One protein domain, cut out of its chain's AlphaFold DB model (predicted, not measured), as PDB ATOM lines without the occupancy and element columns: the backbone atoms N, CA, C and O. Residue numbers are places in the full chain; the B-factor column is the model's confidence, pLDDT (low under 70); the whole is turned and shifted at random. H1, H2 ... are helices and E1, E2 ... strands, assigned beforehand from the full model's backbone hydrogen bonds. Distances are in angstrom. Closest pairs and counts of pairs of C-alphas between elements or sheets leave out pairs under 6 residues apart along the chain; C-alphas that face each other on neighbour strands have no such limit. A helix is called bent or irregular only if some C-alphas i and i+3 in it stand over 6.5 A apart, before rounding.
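This is residues 4 to 144 of the 498 residues of an uncharacterized protein of Symbiodinium microadriaticum (UniProt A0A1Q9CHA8). One long helix, H6, makes the long axis as a spine; after its last residue, Arg 116, a tight link turns back and H7 folds back beside H6 in a narrow V, a helical hairpin. Five shorter helices lie along H6: H4 crosses it, H1 touches both H6 and H7, H2 and H5 pack on it, and H3 packs near its N-terminal end together with a small strand hairpin of E1 and E2. The printed part has 141 residues with seven named helices and two named strands, in the order H1 H2 H3 H4 H5 E1 E2 H6 H7; the sheet, E1 - E2, is antiparallel and the class is mostly helix. It is loose, with a radius of gyration of the C-alphas of 18.4 A, and its outline is a rod spanning 65 by 26 by 23 A.

E1 is residues 64 to 66 and E2 residues 69 to 71. H6, residues 78 to 116, is 56.8 A long, from C-alpha 78 at (-20.611, 51.519, 49.257) to C-alpha 116 at (29.676, 25.215, 48.032). H7, residues 121 to 143, is 32.8 A long and ends with C-alpha 143 at (5.442, 53.954, 51.849). H5, residues 49 to 61, is 15.7 A long and irregular, but only just: C-alphas 55 and 58 are 6.8 A apart. H3, residues 25 to 33, is 12.0 A long. H1 is residues 4 to 8, H2 14 to 20 and H4 39 to 44.

E1 and E2 are a hairpin, antiparallel at 140 degrees, with N 66 and O 69 within hydrogen-bond range at 2.9 A. The closest C-alphas of H3 and E2, Tyr 30 and His 71, are 5.9 A apart. H6 is the hub, touching five helices. H5 touches its residues 78 to 90, closest at C-alphas Leu 61 and Glu 78, 6.4 A, at a steep tilt of 44 degrees, opposite ways. H2 touches H6 with C-alphas Leu 17 and Leu 88 closest, 6.6 A. H4 touches H6 about perpendicular, at 90 degrees, with C-alphas Ala 43 and Arg 93 closest, 4.6 A. H1 touches H6 at Val 7 and Phe 99, their closest C-alphas, 6.6 A, and H7 at Ala 4 and Trp 135, 6.1 A. H6 and H7 are a helical hairpin at a shallow tilt of 22 degrees, opposite ways; Ile 111 and Ala 124 are the closest C-alphas, 5.3 A. Every O i to N i+4 pair is within hydrogen-bond range in H1, H2, H3, H4, H6 and H7, and 6 of 9 in H5.

The two C-alphas farthest apart, Ala 75 and Ser 118, are 65.0 A apart. The printed part has no cut and no long link. The mean pLDDT of the printed part is 94.2, and residue 144 alone is under 70.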
ATOM      1  N   ALA A   4      16.340  40.276  45.950       76.25
ATOM      2  CA  ALA A   4      15.102  41.005  46.169       76.25
ATOM      3  C   ALA A   4      14.667  41.905  45.000       76.25
ATOM      4  O   ALA A   4      13.492  41.818  44.650       76.25
ATOM      5  N   PRO A   5      15.528  42.714  44.339       80.38
ATOM      6  CA  PRO A   5      15.065  43.621  43.285       80.38
ATOM      7  C   PRO A   5      14.438  42.874  42.104       80.38
ATOM      8  O   PRO A   5      13.386  43.271  41.618       80.38
ATOM      9  N   THR A   6      15.040  41.749  41.697       82.12
ATOM     10  CA  THR A   6      14.557  40.922  40.580       82.12
ATOM     11  C   THR A   6      13.217  40.250  40.874       82.12
ATOM     12  O   THR A   6      12.391  40.128  39.978       82.12
ATOM     13  N   VAL A   7      12.997  39.789  42.111       81.19
ATOM     14  CA  VAL A   7      11.712  39.172  42.491       81.19
ATOM     15  C   VAL A   7      10.668  40.269  42.748       81.19
ATOM     16  O   VAL A   7       9.498  40.095  42.433       81.19
ATOM     17  N   ALA A   8      11.075  41.450  43.230       81.00
ATOM     18  CA  ALA A   8      10.170  42.578  43.448       81.00
ATOM     19  C   ALA A   8       9.633  43.141  42.123       81.00
ATOM     20  O   ALA A   8       8.460  43.493  42.052       81.00
ATOM     21  N   SER A   9      10.441  43.143  41.055       86.00
ATOM     22  CA  SER A   9       9.986  43.478  39.697       86.00
ATOM     23  C   SER A   9       9.033  42.451  39.068       86.00
ATOM     24  O   SER A   9       8.502  42.723  37.999       86.00
ATOM     25  N   GLN A  10       8.816  41.286  39.693       88.56
ATOM     26  CA  GLN A  10       7.816  40.298  39.255       88.56
ATOM     27  C   GLN A  10       6.449  40.494  39.931       88.56
ATOM     28  O   GLN A  10       5.482  39.846  39.537       88.56
ATOM     29  N   MET A  11       6.343  41.357  40.947       91.06
ATOM     30  CA  MET A  11       5.046  41.696  41.535       91.06
ATOM     31  C   MET A  11       4.301  42.675  40.630       91.06
ATOM     32  O   MET A  11       4.872  43.676  40.197       91.06
ATOM     33  N   VAL A  12       3.014  42.412  40.395       95.12
ATOM     34  CA  VAL A  12       2.146  43.299  39.609       95.12
ATOM     35  C   VAL A  12       2.052  44.645  40.321       95.12
ATOM     36  O   VAL A  12       1.925  44.715  41.552       95.12
ATOM     37  N   THR A  13       2.134  45.734  39.562       95.12
ATOM     38  CA  THR A  13       2.085  47.075  40.140       95.12
ATOM     39  C   THR A  13       0.697  47.360  40.706       95.12
ATOM     40  O   THR A  13      -0.323  46.869  40.218       95.12
ATOM     41  N   LEU A  14       0.627  48.211  41.732       95.69
ATOM     42  CA  LEU A  14      -0.656  48.552  42.352       95.69
ATOM     43  C   LEU A  14      -1.622  49.228  41.354       95.69
ATOM     44  O   LEU A  14      -2.832  49.076  41.469       95.69
ATOM     45  N   SER A  15      -1.087  49.919  40.339       96.56
ATOM     46  CA  SER A  15      -1.872  50.526  39.254       96.56
ATOM     47  C   SER A  15      -2.541  49.483  38.353       96.56
ATOM     48  O   SER A  15      -3.714  49.623  38.009       96.56
ATOM     49  N   GLU A  16      -1.829  48.408  38.005       97.06
ATOM     50  CA  GLU A  16      -2.389  47.289  37.240       97.06
ATOM     51  C   GLU A  16      -3.453  46.551  38.059       97.06
ATOM     52  O   GLU A  16      -4.539  46.301  37.546       97.06
ATOM     53  N   LEU A  17      -3.209  46.314  39.355       97.19
ATOM     54  CA  LEU A  17      -4.224  45.766  40.263       97.19
ATOM     55  C   LEU A  17      -5.484  46.638  40.333       97.19
ATOM     56  O   LEU A  17      -6.591  46.106  40.272       97.19
ATOM     57  N   PHE A  18      -5.347  47.968  40.402       97.94
ATOM     58  CA  PHE A  18      -6.495  48.877  40.348       97.94
ATOM     59  C   PHE A  18      -7.265  48.786  39.027       97.94
ATOM     60  O   PHE A  18      -8.486  48.930  39.035       97.94
ATOM     61  N   ASN A  19      -6.587  48.551  37.903       97.31
ATOM     62  CA  ASN A  19      -7.245  48.387  36.607       97.31
ATOM     63  C   ASN A  19      -7.997  47.047  36.535       97.31
ATOM     64  O   ASN A  19      -9.174  47.040  36.185       97.31
ATOM     65  N   THR A  20      -7.366  45.942  36.944       96.88
ATOM     66  CA  THR A  20      -7.979  44.601  36.973       96.88
ATOM     67  C   THR A  20      -9.176  44.529  37.921       96.88
ATOM     68  O   THR A  20     -10.192  43.928  37.586       96.88
ATOM     69  N   ALA A  21      -9.098  45.183  39.083       97.31
ATOM     70  CA  ALA A  21     -10.183  45.228  40.063       97.31
ATOM     71  C   ALA A  21     -11.305  46.230  39.722       97.31
ATOM     72  O   ALA A  21     -12.249  46.355  40.500       97.31
ATOM     73  N   GLY A  22     -11.199  46.990  38.623       97.25
ATOM     74  CA  GLY A  22     -12.168  48.038  38.278       97.25
ATOM     75  C   GLY A  22     -12.231  49.184  39.297       97.25
ATOM     76  O   GLY A  22     -13.294  49.752  39.530       97.25
ATOM     77  N   ALA A  23     -11.116  49.509  39.958       97.44
ATOM     78  CA  ALA A  23     -11.099  50.457  41.065       97.44
ATOM     79  C   ALA A  23     -11.179  51.921  40.600       97.44
ATOM     80  O   ALA A  23     -10.246  52.436  39.971       97.44
ATOM     81  N   ASN A  24     -12.273  52.587  40.985       96.44
ATOM     82  CA  ASN A  24     -12.539  54.011  40.759       96.44
ATOM     83  C   ASN A  24     -11.449  54.920  41.359       96.44
ATOM     84  O   ASN A  24     -10.835  54.597  42.381       96.44
ATOM     85  N   ASP A  25     -11.265  56.110  40.784       97.06
ATOM     86  CA  ASP A  25     -10.227  57.061  41.213       97.06
ATOM     87  C   ASP A  25     -10.357  57.501  42.680       97.06
ATOM     88  O   ASP A  25      -9.347  57.748  43.336       97.06
ATOM     89  N   SER A  26     -11.566  57.519  43.251       96.88
ATOM     90  CA  SER A  26     -11.783  57.795  44.682       96.88
ATOM     91  C   SER A  26     -11.054  56.800  45.597       96.88
ATOM     92  O   SER A  26     -10.450  57.207  46.592       96.88
ATOM     93  N   ILE A  27     -11.032  55.514  45.224       97.88
ATOM     94  CA  ILE A  27     -10.293  54.443  45.912       97.88
ATOM     95  C   ILE A  27      -8.784  54.667  45.754       97.88
ATOM     96  O   ILE A  27      -8.040  54.590  46.736       97.88
ATOM     97  N   ARG A  28      -8.331  55.002  44.538       97.62
ATOM     98  CA  ARG A  28      -6.913  55.262  44.224       97.62
ATOM     99  C   ARG A  28      -6.379  56.456  45.022       97.62
ATOM    100  O   ARG A  28      -5.347  56.342  45.682       97.62
ATOM    101  N   HIS A  29      -7.106  57.573  45.026       96.94
ATOM    102  CA  HIS A  29      -6.766  58.776  45.786       96.94
ATOM    103  C   HIS A  29      -6.772  58.530  47.298       96.94
ATOM    104  O   HIS A  29      -5.856  58.979  47.982       96.94
ATOM    105  N   TYR A  30      -7.744  57.780  47.822       97.81
ATOM    106  CA  TYR A  30      -7.786  57.429  49.240       97.81
ATOM    107  C   TYR A  30      -6.583  56.581  49.678       97.81
ATOM    108  O   TYR A  30      -5.934  56.890  50.681       97.81
ATOM    109  N   LEU A  31      -6.246  55.532  48.923       97.25
ATOM    110  CA  LEU A  31      -5.100  54.673  49.231       97.25
ATOM    111  C   LEU A  31      -3.774  55.438  49.082       97.25
ATOM    112  O   LEU A  31      -2.901  55.312  49.944       97.25
ATOM    113  N   ALA A  32      -3.656  56.318  48.083       96.00
ATOM    114  CA  ALA A  32      -2.518  57.227  47.943       96.00
ATOM    115  C   ALA A  32      -2.389  58.198  49.135       96.00
ATOM    116  O   ALA A  32      -1.293  58.353  49.674       96.00
ATOM    117  N   ALA A  33      -3.492  58.784  49.614       96.25
ATOM    118  CA  ALA A  33      -3.517  59.652  50.798       96.25
ATOM    119  C   ALA A  33      -3.165  58.887  52.094       96.25
ATOM    120  O   ALA A  33      -2.447  59.388  52.962       96.25
ATOM    121  N   LYS A  34      -3.565  57.611  52.195       95.88
ATOM    122  CA  LYS A  34      -3.104  56.665  53.230       95.88
ATOM    123  C   LYS A  34      -1.644  56.213  53.062       95.88
ATOM    124  O   LYS A  34      -1.142  55.525  53.950       95.88
ATOM    125  N   LYS A  35      -0.956  56.621  51.987       94.00
ATOM    126  CA  LYS A  35       0.431  56.257  51.619       94.00
ATOM    127  C   LYS A  35       0.617  54.774  51.275       94.00
ATOM    128  O   LYS A  35       1.693  54.206  51.443       94.00
ATOM    129  N   ILE A  36      -0.440  54.154  50.761       95.69
ATOM    130  CA  ILE A  36      -0.456  52.777  50.268       95.69
ATOM    131  C   ILE A  36      -0.255  52.845  48.752       95.69
ATOM    132  O   ILE A  36      -1.203  52.886  47.974       95.69
ATOM    133  N   SER A  37       1.011  52.948  48.354       94.00
ATOM    134  CA  SER A  37       1.457  53.178  46.972       94.00
ATOM    135  C   SER A  37       1.883  51.902  46.237       94.00
ATOM    136  O   SER A  37       1.996  51.914  45.013       94.00
ATOM    137  N   THR A  38       2.132  50.803  46.961       94.81
ATOM    138  CA  THR A  38       2.651  49.551  46.387       94.81
ATOM    139  C   THR A  38       1.896  48.319  46.869       94.81
ATOM    140  O   THR A  38       1.358  48.290  47.979       94.81
ATOM    141  N   THR A  39       1.915  47.275  46.039       95.81
ATOM    142  CA  THR A  39       1.298  45.973  46.309       95.81
ATOM    143  C   THR A  39       1.801  45.327  47.612       95.81
ATOM    144  O   THR A  39       0.956  44.938  48.418       95.81
ATOM    145  N   PRO A  40       3.119  45.295  47.925       94.50
ATOM    146  CA  PRO A  40       3.592  44.831  49.234       94.50
ATOM    147  C   PRO A  40       3.048  45.644  50.414       94.50
ATOM    148  O   PRO A  40       2.652  45.061  51.420       94.50
ATOM    149  N   THR A  41       2.982  46.978  50.305       94.38
ATOM    150  CA  THR A  41       2.422  47.827  51.374       94.38
ATOM    151  C   THR A  41       0.954  47.487  51.635       94.38
ATOM    152  O   THR A  41       0.552  47.411  52.792       94.38
ATOM    153  N   LEU A  42       0.164  47.242  50.582       96.38
ATOM    154  CA  LEU A  42      -1.236  46.829  50.707       96.38
ATOM    155  C   LEU A  42      -1.368  45.427  51.329       96.38
ATOM    156  O   LEU A  42      -2.184  45.232  52.223       96.38
ATOM    157  N   ALA A  43      -0.540  44.467  50.912       96.62
ATOM    158  CA  ALA A  43      -0.566  43.089  51.411       96.62
ATOM    159  C   ALA A  43      -0.111  42.929  52.877       96.62
ATOM    160  O   ALA A  43      -0.487  41.961  53.545       96.62
ATOM    161  N   LEU A  44       0.724  43.853  53.364       95.50
ATOM    162  CA  LEU A  44       1.301  43.844  54.713       95.50
ATOM    163  C   LEU A  44       0.551  44.733  55.718       95.50
ATOM    164  O   LEU A  44       0.867  44.689  56.906       95.50
ATOM    165  N   ILE A  45      -0.433  45.533  55.287       96.12
ATOM    166  CA  ILE A  45      -1.137  46.472  56.180       96.12
ATOM    167  C   ILE A  45      -2.045  45.782  57.207       96.12
ATOM    168  O   ILE A  45      -2.332  46.347  58.261       96.12
ATOM    169  N   ALA A  46      -2.498  44.575  56.880       96.75
ATOM    170  CA  ALA A  46      -3.449  43.779  57.637       96.75
ATOM    171  C   ALA A  46      -3.118  42.291  57.469       96.75
ATOM    172  O   ALA A  46      -2.571  41.878  56.443       96.75
ATOM    173  N   LYS A  47      -3.450  41.476  58.475       94.38
ATOM    174  CA  LYS A  47      -3.229  40.024  58.430       94.38
ATOM    175  C   LYS A  47      -4.363  39.302  57.703       94.38
ATOM    176  O   LYS A  47      -4.098  38.394  56.920       94.38
ATOM    177  N   ASN A  48      -5.600  39.734  57.950       97.25
ATOM    178  CA  ASN A  48      -6.821  39.148  57.407       97.25
ATOM    179  C   ASN A  48      -7.693  40.211  56.717       97.25
ATOM    180  O   ASN A  48      -7.527  41.411  56.942       97.25
ATOM    181  N   ALA A  49      -8.673  39.772  55.919       97.00
ATOM    182  CA  ALA A  49      -9.615  40.675  55.250       97.00
ATOM    183  C   ALA A  49     -10.505  41.461  56.238       97.00
ATOM    184  O   ALA A  49     -10.893  42.591  55.948       97.00
ATOM    185  N   GLU A  50     -10.788  40.908  57.420       97.62
ATOM    186  CA  GLU A  50     -11.537  41.581  58.494       97.62
ATOM    187  C   GLU A  50     -10.743  42.752  59.098       97.62
ATOM    188  O   GLU A  50     -11.250  43.873  59.198       97.62
ATOM    189  N   ASP A  51      -9.460  42.529  59.410       97.56
ATOM    190  CA  ASP A  51      -8.534  43.574  59.867       97.56
ATOM    191  C   ASP A  51      -8.402  44.679  58.806       97.56
ATOM    192  O   ASP A  51      -8.475  45.870  59.106       97.56
ATOM    193  N   PHE A  52      -8.283  44.294  57.531       98.19
ATOM    194  CA  PHE A  52      -8.249  45.239  56.416       98.19
ATOM    195  C   PHE A  52      -9.550  46.050  56.307       98.19
ATOM    196  O   PHE A  52      -9.521  47.272  56.127       98.19
ATOM    197  N   THR A  53     -10.699  45.392  56.478       97.94
ATOM    198  CA  THR A  53     -12.018  46.033  56.437       97.94
ATOM    199  C   THR A  53     -12.161  47.062  57.555       97.94
ATOM    200  O   THR A  53     -12.558  48.195  57.291       97.94
ATOM    201  N   THR A  54     -11.772  46.729  58.787       97.88
ATOM    202  CA  THR A  54     -11.853  47.658  59.927       97.88
ATOM    203  C   THR A  54     -10.840  48.806  59.844       97.88
ATOM    204  O   THR A  54     -11.177  49.942  60.176       97.88
ATOM    205  N   MET A  55      -9.616  48.556  59.365       97.50
ATOM    206  CA  MET A  55      -8.547  49.563  59.313       97.50
ATOM    207  C   MET A  55      -8.620  50.505  58.104       97.50
ATOM    208  O   MET A  55      -8.193  51.660  58.210       97.50
ATOM    209  N   ILE A  56      -9.106  50.026  56.953       97.94
ATOM    210  CA  ILE A  56      -9.020  50.734  55.663       97.94
ATOM    211  C   ILE A  56     -10.392  50.979  55.040       97.94
ATOM    212  O   ILE A  56     -10.665  52.122  54.668       97.94
ATOM    213  N   VAL A  57     -11.258  49.965  54.958       98.12
ATOM    214  CA  VAL A  57     -12.552  50.085  54.259       98.12
ATOM    215  C   VAL A  57     -13.567  50.884  55.082       98.12
ATOM    216  O   VAL A  57     -14.119  51.863  54.590       98.12
ATOM    217  N   ALA A  58     -13.778  50.546  56.356       98.06
ATOM    218  CA  ALA A  58     -14.761  51.224  57.202       98.06
ATOM    219  C   ALA A  58     -14.499  52.743  57.352       98.06
ATOM    220  O   ALA A  58     -15.451  53.512  57.202       98.06
ATOM    221  N   PRO A  59     -13.248  53.228  57.531       98.19
ATOM    222  CA  PRO A  59     -12.966  54.665  57.511       98.19
ATOM    223  C   PRO A  59     -13.215  55.341  56.153       98.19
ATOM    224  O   PRO A  59     -13.518  56.529  56.130       98.19
ATOM    225  N   PHE A  60     -13.104  54.618  55.032       98.00
ATOM    226  CA  PHE A  60     -13.430  55.150  53.703       98.00
ATOM    227  C   PHE A  60     -14.941  55.312  53.510       98.00
ATOM    228  O   PHE A  60     -15.399  56.364  53.070       98.00
ATOM    229  N   LEU A  61     -15.725  54.300  53.892       97.75
ATOM    230  CA  LEU A  61     -17.191  54.358  53.830       97.75
ATOM    231  C   LEU A  61     -17.754  55.465  54.735       97.75
ATOM    232  O   LEU A  61     -18.678  56.180  54.350       97.75
ATOM    233  N   ALA A  62     -17.148  55.663  55.911       97.56
ATOM    234  CA  ALA A  62     -17.525  56.722  56.844       97.56
ATOM    235  C   ALA A  62     -17.306  58.151  56.302       97.56
ATOM    236  O   ALA A  62     -17.922  59.081  56.820       97.56
ATOM    237  N   GLY A  63     -16.470  58.333  55.271       96.81
ATOM    238  CA  GLY A  63     -16.079  59.642  54.745       96.81
ATOM    239  C   GLY A  63     -14.983  60.289  55.590       96.81
ATOM    240  O   GLY A  63     -15.252  61.124  56.450       96.81
ATOM    241  N   VAL A  64     -13.729  59.892  55.368       97.44
ATOM    242  CA  VAL A  64     -12.586  60.402  56.140       97.44
ATOM    243  C   VAL A  64     -11.875  61.534  55.408       97.44
ATOM    244  O   VAL A  64     -11.480  61.407  54.249       97.44
ATOM    245  N   THR A  65     -11.658  62.646  56.109       97.62
ATOM    246  CA  THR A  65     -10.857  63.761  55.598       97.62
ATOM    247  C   THR A  65      -9.367  63.481  55.795       97.62
ATOM    248  O   THR A  65      -8.911  63.300  56.926       97.62
ATOM    249  N   ILE A  66      -8.590  63.462  54.711       96.56
ATOM    250  CA  ILE A  66      -7.124  63.336  54.730       96.56
ATOM    251  C   ILE A  66      -6.550  64.518  53.948       96.56
ATOM    252  O   ILE A  66      -7.054  64.860  52.886       96.56
ATOM    253  N   ASP A  67      -5.547  65.195  54.512       94.44
ATOM    254  CA  ASP A  67      -4.899  66.377  53.918       94.44
ATOM    255  C   ASP A  67      -5.881  67.483  53.446       94.44
ATOM    256  O   ASP A  67      -5.595  68.258  52.537       94.44
ATOM    257  N   GLY A  68      -7.049  67.574  54.095       95.62
ATOM    258  CA  GLY A  68      -8.114  68.534  53.778       95.62
ATOM    259  C   GLY A  68      -9.085  68.103  52.672       95.62
ATOM    260  O   GLY A  68     -10.046  68.825  52.418       95.62
ATOM    261  N   GLN A  69      -8.887  66.940  52.044       96.94
ATOM    262  CA  GLN A  69      -9.821  66.353  51.078       96.94
ATOM    263  C   GLN A  69     -10.684  65.276  51.743       96.94
ATOM    264  O   GLN A  69     -10.181  64.434  52.485       96.94
ATOM    265  N   GLU A  70     -11.995  65.300  51.497       97.25
ATOM    266  CA  GLU A  70     -12.914  64.251  51.951       97.25
ATOM    267  C   GLU A  70     -12.843  63.051  50.998       97.25
ATOM    268  O   GLU A  70     -13.136  63.169  49.809       97.25
ATOM    269  N   HIS A  71     -12.457  61.888  51.523       97.56
ATOM    270  CA  HIS A  71     -12.448  60.631  50.784       97.56
ATOM    271  C   HIS A  71     -13.627  59.771  51.232       97.56
ATOM    272  O   HIS A  71     -13.630  59.246  52.348       97.56
ATOM    273  N   LYS A  72     -14.612  59.621  50.343       97.06
ATOM    274  CA  LYS A  72     -15.819  58.823  50.564       97.06
ATOM    275  C   LYS A  72     -16.206  58.049  49.300       97.06
ATOM    276  O   LYS A  72     -15.893  58.478  48.189       97.06
ATOM    277  N   ALA A  73     -16.894  56.920  49.472       96.75
ATOM    278  CA  ALA A  73     -17.611  56.253  48.387       96.75
ATOM    279  C   ALA A  73     -18.775  57.120  47.862       96.75
ATOM    280  O   ALA A  73     -19.348  57.923  48.603       96.75
ATOM    281  N   GLU A  74     -19.144  56.941  46.592       96.19
ATOM    282  CA  GLU A  74     -20.338  57.578  46.029       96.19
ATOM    283  C   GLU A  74     -21.616  56.975  46.643       96.19
ATOM    284  O   GLU A  74     -21.647  55.810  47.050       96.19
ATOM    285  N   ALA A  75     -22.672  57.784  46.764       95.06
ATOM    286  CA  ALA A  75     -23.896  57.393  47.455       95.06
ATOM    287  C   ALA A  75     -24.647  56.286  46.690       95.06
ATOM    288  O   ALA A  75     -25.346  56.557  45.717       95.06
ATOM    289  N   GLY A  76     -24.521  55.047  47.171       95.81
ATOM    290  CA  GLY A  76     -25.064  53.835  46.542       95.81
ATOM    291  C   GLY A  76     -23.995  52.791  46.201       95.81
ATOM    292  O   GLY A  76     -24.295  51.599  46.205       95.81
ATOM    293  N   ASP A  77     -22.740  53.219  46.028       96.75
ATOM    294  CA  ASP A  77     -21.617  52.366  45.611       96.75
ATOM    295  C   ASP A  77     -20.810  51.790  46.787       96.75
ATOM    296  O   ASP A  77     -19.848  51.051  46.587       96.75
ATOM    297  N   GLU A  78     -21.212  52.065  48.030       96.44
ATOM    298  CA  GLU A  78     -20.611  51.519  49.257       96.44
ATOM    299  C   GLU A  78     -20.332  49.993  49.216       96.44
ATOM    300  O   GLU A  78     -19.195  49.600  49.514       96.44
ATOM    301  N   PRO A  79     -21.270  49.104  48.809       97.56
ATOM    302  CA  PRO A  79     -20.986  47.668  48.717       97.56
ATOM    303  C   PRO A  79     -20.025  47.321  47.568       97.56
ATOM    304  O   PRO A  79     -19.226  46.394  47.701       97.56
ATOM    305  N   VAL A  80     -20.056  48.074  46.463       97.56
ATOM    306  CA  VAL A  80     -19.178  47.867  45.301       97.56
ATOM    307  C   VAL A  80     -17.744  48.258  45.656       97.56
ATOM    308  O   VAL A  80     -16.825  47.460  45.488       97.56
ATOM    309  N   ALA A  81     -17.551  49.437  46.250       97.88
ATOM    310  CA  ALA A  81     -16.255  49.897  46.736       97.88
ATOM    311  C   ALA A  81     -15.668  48.954  47.802       97.88
ATOM    312  O   ALA A  81     -14.468  48.678  47.783       97.88
ATOM    313  N   THR A  82     -16.513  48.409  48.685       97.94
ATOM    314  CA  THR A  82     -16.123  47.387  49.670       97.94
ATOM    315  C   THR A  82     -15.594  46.126  48.989       97.94
ATOM    316  O   THR A  82     -14.488  45.682  49.302       97.94
ATOM    317  N   ALA A  83     -16.336  45.573  48.024       98.19
ATOM    318  CA  ALA A  83     -15.929  44.379  47.287       98.19
ATOM    319  C   ALA A  83     -14.614  44.593  46.513       98.19
ATOM    320  O   ALA A  83     -13.715  43.756  46.592       98.19
ATOM    321  N   ILE A  84     -14.465  45.741  45.842       98.12
ATOM    322  CA  ILE A  84     -13.244  46.124  45.116       98.12
ATOM    323  C   ILE A  84     -12.045  46.221  46.068       98.12
ATOM    324  O   ILE A  84     -10.998  45.636  45.797       98.12
ATOM    325  N   MET A  85     -12.178  46.925  47.198       98.06
ATOM    326  CA  MET A  85     -11.085  47.060  48.170       98.06
ATOM    327  C   MET A  85     -10.671  45.709  48.769       98.06
ATOM    328  O   MET A  85      -9.475  45.451  48.911       98.06
ATOM    329  N   ILE A  86     -11.628  44.834  49.094       98.12
ATOM    330  CA  ILE A  86     -11.337  43.487  49.607       98.12
ATOM    331  C   ILE A  86     -10.643  42.638  48.534       98.12
ATOM    332  O   ILE A  86      -9.641  41.991  48.836       98.12
ATOM    333  N   HIS A  87     -11.110  42.674  47.283       97.69
ATOM    334  CA  HIS A  87     -10.481  41.948  46.177       97.69
ATOM    335  C   HIS A  87      -9.034  42.409  45.933       97.69
ATOM    336  O   HIS A  87      -8.135  41.573  45.843       97.69
ATOM    337  N   LEU A  88      -8.784  43.725  45.937       97.94
ATOM    338  CA  LEU A  88      -7.437  44.304  45.855       97.94
ATOM    339  C   LEU A  88      -6.514  43.800  46.971       97.94
ATOM    340  O   LEU A  88      -5.364  43.456  46.704       97.94
ATOM    341  N   PHE A  89      -7.003  43.744  48.213       98.00
ATOM    342  CA  PHE A  89      -6.232  43.216  49.340       98.00
ATOM    343  C   PHE A  89      -5.932  41.719  49.178       98.00
ATOM    344  O   PHE A  89      -4.788  41.311  49.373       98.00
ATOM    345  N   VAL A  90      -6.920  40.909  48.783       97.50
ATOM    346  CA  VAL A  90      -6.745  39.463  48.565       97.50
ATOM    347  C   VAL A  90      -5.735  39.187  47.452       97.50
ATOM    348  O   VAL A  90      -4.834  38.372  47.648       97.50
ATOM    349  N   GLU A  91      -5.813  39.887  46.321       97.50
ATOM    350  CA  GLU A  91      -4.892  39.660  45.204       97.50
ATOM    351  C   GLU A  91      -3.478  40.183  45.508       97.50
ATOM    352  O   GLU A  91      -2.491  39.495  45.239       97.50
ATOM    353  N   ALA A  92      -3.355  41.331  46.186       97.00
ATOM    354  CA  ALA A  92      -2.071  41.795  46.711       97.00
ATOM    355  C   ALA A  92      -1.461  40.782  47.695       97.00
ATOM    356  O   ALA A  92      -0.257  40.523  47.650       97.00
ATOM    357  N   ARG A  93      -2.283  40.164  48.555       96.88
ATOM    358  CA  ARG A  93      -1.856  39.122  49.495       96.88
ATOM    359  C   ARG A  93      -1.437  37.833  48.785       96.88
ATOM    360  O   ARG A  93      -0.430  37.246  49.173       96.88
ATOM    361  N   ARG A  94      -2.142  37.428  47.724       96.62
ATOM    362  CA  ARG A  94      -1.779  36.276  46.880       96.62
ATOM    363  C   ARG A  94      -0.404  36.475  46.246       96.62
ATOM    364  O   ARG A  94       0.461  35.610  46.363       96.62
ATOM    365  N   GLN A  95      -0.172  37.640  45.646       95.69
ATOM    366  CA  GLN A  95       1.122  37.988  45.055       95.69
ATOM    367  C   GLN A  95       2.231  38.109  46.098       95.69
ATOM    368  O   GLN A  95       3.359  37.700  45.838       95.69
ATOM    369  N   TRP A  96       1.917  38.641  47.280       94.50
ATOM    370  CA  TRP A  96       2.851  38.716  48.397       94.50
ATOM    371  C   TRP A  96       3.308  37.334  48.871       94.50
ATOM    372  O   TRP A  96       4.508  37.102  49.032       94.50
ATOM    373  N   ASP A  97       2.370  36.405  49.062       94.38
ATOM    374  CA  ASP A  97       2.691  35.055  49.517       94.38
ATOM    375  C   ASP A  97       3.553  34.326  48.445       94.38
ATOM    376  O   ASP A  97       4.609  33.791  48.800       94.38
ATOM    377  N   ILE A  98       3.228  34.438  47.143       93.69
ATOM    378  CA  ILE A  98       4.047  33.921  46.012       93.69
ATOM    379  C   ILE A  98       5.458  34.538  45.994       93.69
ATOM    380  O   ILE A  98       6.456  33.812  45.962       93.69
ATOM    381  N   PHE A  99       5.556  35.873  46.049       92.69
ATOM    382  CA  PHE A  99       6.826  36.606  46.109       92.69
ATOM    383  C   PHE A  99       7.687  36.107  47.273       92.69
ATOM    384  O   PHE A  99       8.875  35.833  47.098       92.69
ATOM    385  N   SER A 100       7.089  35.960  48.459       92.19
ATOM    386  CA  SER A 100       7.814  35.593  49.673       92.19
ATOM    387  C   SER A 100       8.396  34.180  49.579       92.19
ATOM    388  O   SER A 100       9.557  33.971  49.930       92.19
ATOM    389  N   GLN A 101       7.643  33.227  49.022       92.44
ATOM    390  CA  GLN A 101       8.101  31.855  48.810       92.44
ATOM    391  C   GLN A 101       9.270  31.806  47.815       92.44
ATOM    392  O   GLN A 101      10.309  31.211  48.112       92.44
ATOM    393  N   ALA A 102       9.144  32.488  46.672       91.25
ATOM    394  CA  ALA A 102      10.205  32.577  45.668       91.25
ATOM    395  C   ALA A 102      11.473  33.255  46.221       91.25
ATOM    396  O   ALA A 102      12.593  32.795  45.975       91.25
ATOM    397  N   TYR A 103      11.305  34.314  47.020       92.50
ATOM    398  CA  TYR A 103      12.397  35.026  47.679       92.50
ATOM    399  C   TYR A 103      13.172  34.134  48.657       92.50
ATOM    400  O   TYR A 103      14.404  34.052  48.577       92.50
ATOM    401  N   TRP A 104      12.476  33.433  49.556       91.81
ATOM    402  CA  TRP A 104      13.119  32.553  50.534       91.81
ATOM    403  C   TRP A 104      13.789  31.347  49.870       91.81
ATOM    404  O   TRP A 104      14.917  31.014  50.236       91.81
ATOM    405  N   HIS A 105      13.175  30.763  48.838       92.38
ATOM    406  CA  HIS A 105      13.782  29.682  48.056       92.38
ATOM    407  C   HIS A 105      15.091  30.128  47.377       92.38
ATOM    408  O   HIS A 105      16.139  29.498  47.541       92.38
ATOM    409  N   LYS A 106      15.077  31.281  46.689       91.38
ATOM    410  CA  LYS A 106      16.271  31.879  46.062       91.38
ATOM    411  C   LYS A 106      17.349  32.243  47.091       91.38
ATOM    412  O   LYS A 106      18.541  32.082  46.816       91.38
ATOM    413  N   SER A 107      16.953  32.690  48.281       93.06
ATOM    414  CA  SER A 107      17.864  33.006  49.388       93.06
ATOM    415  C   SER A 107      18.546  31.755  49.949       93.06
ATOM    416  O   SER A 107      19.770  31.738  50.084       93.06
ATOM    417  N   ALA A 108      17.791  30.679  50.190       93.69
ATOM    418  CA  ALA A 108      18.330  29.385  50.612       93.69
ATOM    419  C   ALA A 108      19.317  28.820  49.575       93.69
ATOM    420  O   ALA A 108      20.427  28.415  49.926       93.69
ATOM    421  N   TRP A 109      18.970  28.887  48.284       94.62
ATOM    422  CA  TRP A 109      19.861  28.480  47.194       94.62
ATOM    423  C   TRP A 109      21.150  29.309  47.131       94.62
ATOM    424  O   TRP A 109      22.239  28.771  46.927       94.62
ATOM    425  N   THR A 110      21.044  30.622  47.350       93.44
ATOM    426  CA  THR A 110      22.198  31.535  47.384       93.44
ATOM    427  C   THR A 110      23.151  31.178  48.526       93.44
ATOM    428  O   THR A 110      24.363  31.135  48.314       93.44
ATOM    429  N   ILE A 111      22.622  30.850  49.711       95.50
ATOM    430  CA  ILE A 111      23.420  30.373  50.850       95.50
ATOM    431  C   ILE A 111      24.091  29.033  50.513       95.50
ATOM    432  O   ILE A 111      25.301  28.901  50.691       95.50
ATOM    433  N   ALA A 112      23.352  28.068  49.959       96.25
ATOM    434  CA  ALA A 112      23.899  26.765  49.573       96.25
ATOM    435  C   ALA A 112      25.036  26.882  48.538       96.25
ATOM    436  O   ALA A 112      26.062  26.209  48.660       96.25
ATOM    437  N   MET A 113      24.904  27.772  47.549       96.81
ATOM    438  CA  MET A 113      25.951  28.021  46.552       96.81
ATOM    439  C   MET A 113      27.158  28.776  47.123       96.81
ATOM    440  O   MET A 113      28.288  28.477  46.742       96.81
ATOM    441  N   ALA A 114      26.957  29.700  48.065       96.81
ATOM    442  CA  ALA A 114      28.059  30.353  48.770       96.81
ATOM    443  C   ALA A 114      28.875  29.340  49.599       96.81
ATOM    444  O   ALA A 114      30.099  29.288  49.474       96.81
ATOM    445  N   LEU A 115      28.199  28.468  50.357       96.56
ATOM    446  CA  LEU A 115      28.829  27.381  51.117       96.56
ATOM    447  C   LEU A 115      29.584  26.399  50.209       96.56
ATOM    448  O   LEU A 115      30.706  26.003  50.519       96.56
ATOM    449  N   ARG A 116      29.011  26.047  49.051       97.00
ATOM    450  CA  ARG A 116      29.676  25.215  48.032       97.00
ATOM    451  C   ARG A 116      30.970  25.846  47.505       97.00
ATOM    452  O   ARG A 116      31.903  25.119  47.177       97.00
ATOM    453  N   ASN A 117      31.026  27.174  47.446       97.56
ATOM    454  CA  ASN A 117      32.197  27.950  47.035       97.56
ATOM    455  C   ASN A 117      33.125  28.296  48.220       97.56
ATOM    456  O   ASN A 117      33.889  29.257  48.139       97.56
ATOM    457  N   SER A 118      33.044  27.548  49.327       97.44
ATOM    458  CA  SER A 118      33.847  27.730  50.546       97.44
ATOM    459  C   SER A 118      33.715  29.106  51.220       97.44
ATOM    460  O   SER A 118      34.567  29.484  52.021       97.44
ATOM    461  N   THR A 119      32.649  29.859  50.926       97.69
ATOM    462  CA  THR A 119      32.307  31.078  51.676       97.69
ATOM    463  C   THR A 119      31.783  30.680  53.052       97.69
ATOM    464  O   THR A 119      31.044  29.699  53.165       97.69
ATOM    465  N   SER A 120      32.127  31.424  54.106       97.62
ATOM    466  CA  SER A 120      31.628  31.091  55.442       97.62
ATOM    467  C   SER A 120      30.111  31.294  55.538       97.62
ATOM    468  O   SER A 120      29.542  32.195  54.913       97.62
ATOM    469  N   PHE A 121      29.439  30.489  56.369       96.38
ATOM    470  CA  PHE A 121      27.996  30.623  56.592       96.38
ATOM    471  C   PHE A 121      27.607  32.043  57.038       96.38
ATOM    472  O   PHE A 121      26.633  32.612  56.547       96.38
ATOM    473  N   GLY A 122      28.415  32.657  57.912       96.62
ATOM    474  CA  GLY A 122      28.193  34.021  58.392       96.62
ATOM    475  C   GLY A 122      28.244  35.080  57.285       96.62
ATOM    476  O   GLY A 122      27.422  35.994  57.283       96.62
ATOM    477  N   GLU A 123      29.155  34.957  56.318       96.69
ATOM    478  CA  GLU A 123      29.229  35.861  55.159       96.69
ATOM    479  C   GLU A 123      28.063  35.641  54.189       96.69
ATOM    480  O   GLU A 123      27.454  36.611  53.731       96.69
ATOM    481  N   ALA A 124      27.703  34.380  53.931       96.38
ATOM    482  CA  ALA A 124      26.568  34.018  53.086       96.38
ATOM    483  C   ALA A 124      25.244  34.576  53.641       96.38
ATOM    484  O   ALA A 124      24.502  35.250  52.924       96.38
ATOM    485  N   VAL A 125      24.982  34.379  54.938       96.38
ATOM    486  CA  VAL A 125      23.804  34.942  55.615       96.38
ATOM    487  C   VAL A 125      23.858  36.462  55.652       96.38
ATOM    488  O   VAL A 125      22.844  37.096  55.380       96.38
ATOM    489  N   LYS A 126      25.016  37.076  55.923       96.12
ATOM    490  CA  LYS A 126      25.152  38.542  55.907       96.12
ATOM    491  C   LYS A 126      24.793  39.137  54.541       96.12
ATOM    492  O   LYS A 126      24.164  40.188  54.497       96.12
ATOM    493  N   SER A 127      25.129  38.455  53.443       94.25
ATOM    494  CA  SER A 127      24.711  38.848  52.091       94.25
ATOM    495  C   SER A 127      23.183  38.838  51.928       94.25
ATOM    496  O   SER A 127      22.614  39.820  51.457       94.25
ATOM    497  N   VAL A 128      22.504  37.781  52.393       95.06
ATOM    498  CA  VAL A 128      21.029  37.697  52.371       95.06
ATOM    499  C   VAL A 128      20.391  38.746  53.287       95.06
ATOM    500  O   VAL A 128      19.451  39.417  52.880       95.06
ATOM    501  N   MET A 129      20.916  38.959  54.496       94.25
ATOM    502  CA  MET A 129      20.379  39.961  55.431       94.25
ATOM    503  C   MET A 129      20.528  41.393  54.908       94.25
ATOM    504  O   MET A 129      19.642  42.214  55.136       94.25
ATOM    505  N   ASN A 130      21.605  41.693  54.174       94.50
ATOM    506  CA  ASN A 130      21.751  42.974  53.483       94.50
ATOM    507  C   ASN A 130      20.680  43.152  52.391       94.50
ATOM    508  O   ASN A 130      20.123  44.235  52.267       94.50
ATOM    509  N   ASP A 131      20.358  42.096  51.639       92.38
ATOM    510  CA  ASP A 131      19.314  42.110  50.603       92.38
ATOM    511  C   ASP A 131      17.904  42.275  51.216       92.38
ATOM    512  O   ASP A 131      17.115  43.083  50.725       92.38
ATOM    513  N   VAL A 132      17.623  41.625  52.358       90.00
ATOM    514  CA  VAL A 132      16.408  41.868  53.169       90.00
ATOM    515  C   VAL A 132      16.340  43.322  53.642       90.00
ATOM    516  O   VAL A 132      15.276  43.935  53.559       90.00
ATOM    517  N   ALA A 133      17.449  43.898  54.118       90.19
ATOM    518  CA  ALA A 133      17.493  45.290  54.565       90.19
ATOM    519  C   ALA A 133      17.238  46.272  53.408       90.19
ATOM    520  O   ALA A 133      16.387  47.148  53.536       90.19
ATOM    521  N   THR A 134      17.882  46.080  52.250       89.50
ATOM    522  CA  THR A 134      17.620  46.871  51.033       89.50
ATOM    523  C   THR A 134      16.158  46.771  50.598       89.50
ATOM    524  O   THR A 134      15.546  47.762  50.210       89.50
ATOM    525  N   TRP A 135      15.557  45.587  50.696       85.88
ATOM    526  CA  TRP A 135      14.151  45.382  50.368       85.88
ATOM    527  C   TRP A 135      13.193  46.060  51.367       85.88
ATOM    528  O   TRP A 135      12.216  46.690  50.953       85.88
ATOM    529  N   GLN A 136      13.500  46.018  52.667       87.56
ATOM    530  CA  GLN A 136      12.776  46.784  53.687       87.56
ATOM    531  C   GLN A 136      12.888  48.292  53.439       87.56
ATOM    532  O   GLN A 136      11.883  48.996  53.536       87.56
ATOM    533  N   GLU A 137      14.070  48.790  53.065       86.94
ATOM    534  CA  GLU A 137      14.270  50.187  52.672       86.94
ATOM    535  C   GLU A 137      13.422  50.562  51.453       86.94
ATOM    536  O   GLU A 137      12.781  51.605  51.486       86.94
ATOM    537  N   ILE A 138      13.327  49.708  50.426       83.25
ATOM    538  CA  ILE A 138      12.460  49.943  49.257       83.25
ATOM    539  C   ILE A 138      10.984  50.047  49.675       83.25
ATOM    540  O   ILE A 138      10.294  50.973  49.248       83.25
ATOM    541  N   ILE A 139      10.487  49.158  50.542       82.69
ATOM    542  CA  ILE A 139       9.102  49.245  51.040       82.69
ATOM    543  C   ILE A 139       8.873  50.501  51.876       82.69
ATOM    544  O   ILE A 139       7.872  51.189  51.679       82.69
ATOM    545  N   ILE A 140       9.782  50.822  52.796       81.38
ATOM    546  CA  ILE A 140       9.657  51.993  53.673       81.38
ATOM    547  C   ILE A 140       9.770  53.291  52.861       81.38
ATOM    548  O   ILE A 140       9.018  54.230  53.116       81.38
ATOM    549  N   ALA A 141      10.661  53.345  51.870       80.75
ATOM    550  CA  ALA A 141      10.833  54.489  50.980       80.75
ATOM    551  C   ALA A 141       9.609  54.704  50.085       80.75
ATOM    552  O   ALA A 141       9.180  55.841  49.932       80.75
ATOM    553  N   ASN A 142       9.003  53.632  49.563       73.50
ATOM    554  CA  ASN A 142       7.777  53.727  48.770       73.50
ATOM    555  C   ASN A 142       6.537  54.060  49.624       73.50
ATOM    556  O   ASN A 142       5.638  54.755  49.152       73.50
ATOM    557  N   ALA A 143       6.485  53.597  50.879       70.38
ATOM    558  CA  ALA A 143       5.442  53.954  51.849       70.38
ATOM    559  C   ALA A 143       5.629  55.364  52.449       70.38
ATOM    560  O   ALA A 143       4.708  55.929  53.046       70.38
ATOM    561  N   ALA A 144       6.811  55.965  52.307       59.38
ATOM    562  CA  ALA A 144       6.994  57.387  52.545       59.38
ATOM    563  C   ALA A 144       6.494  58.164  51.314       59.38
ATOM    564  O   ALA A 144       6.823  57.804  50.185       59.38
TER     565      ALA A 144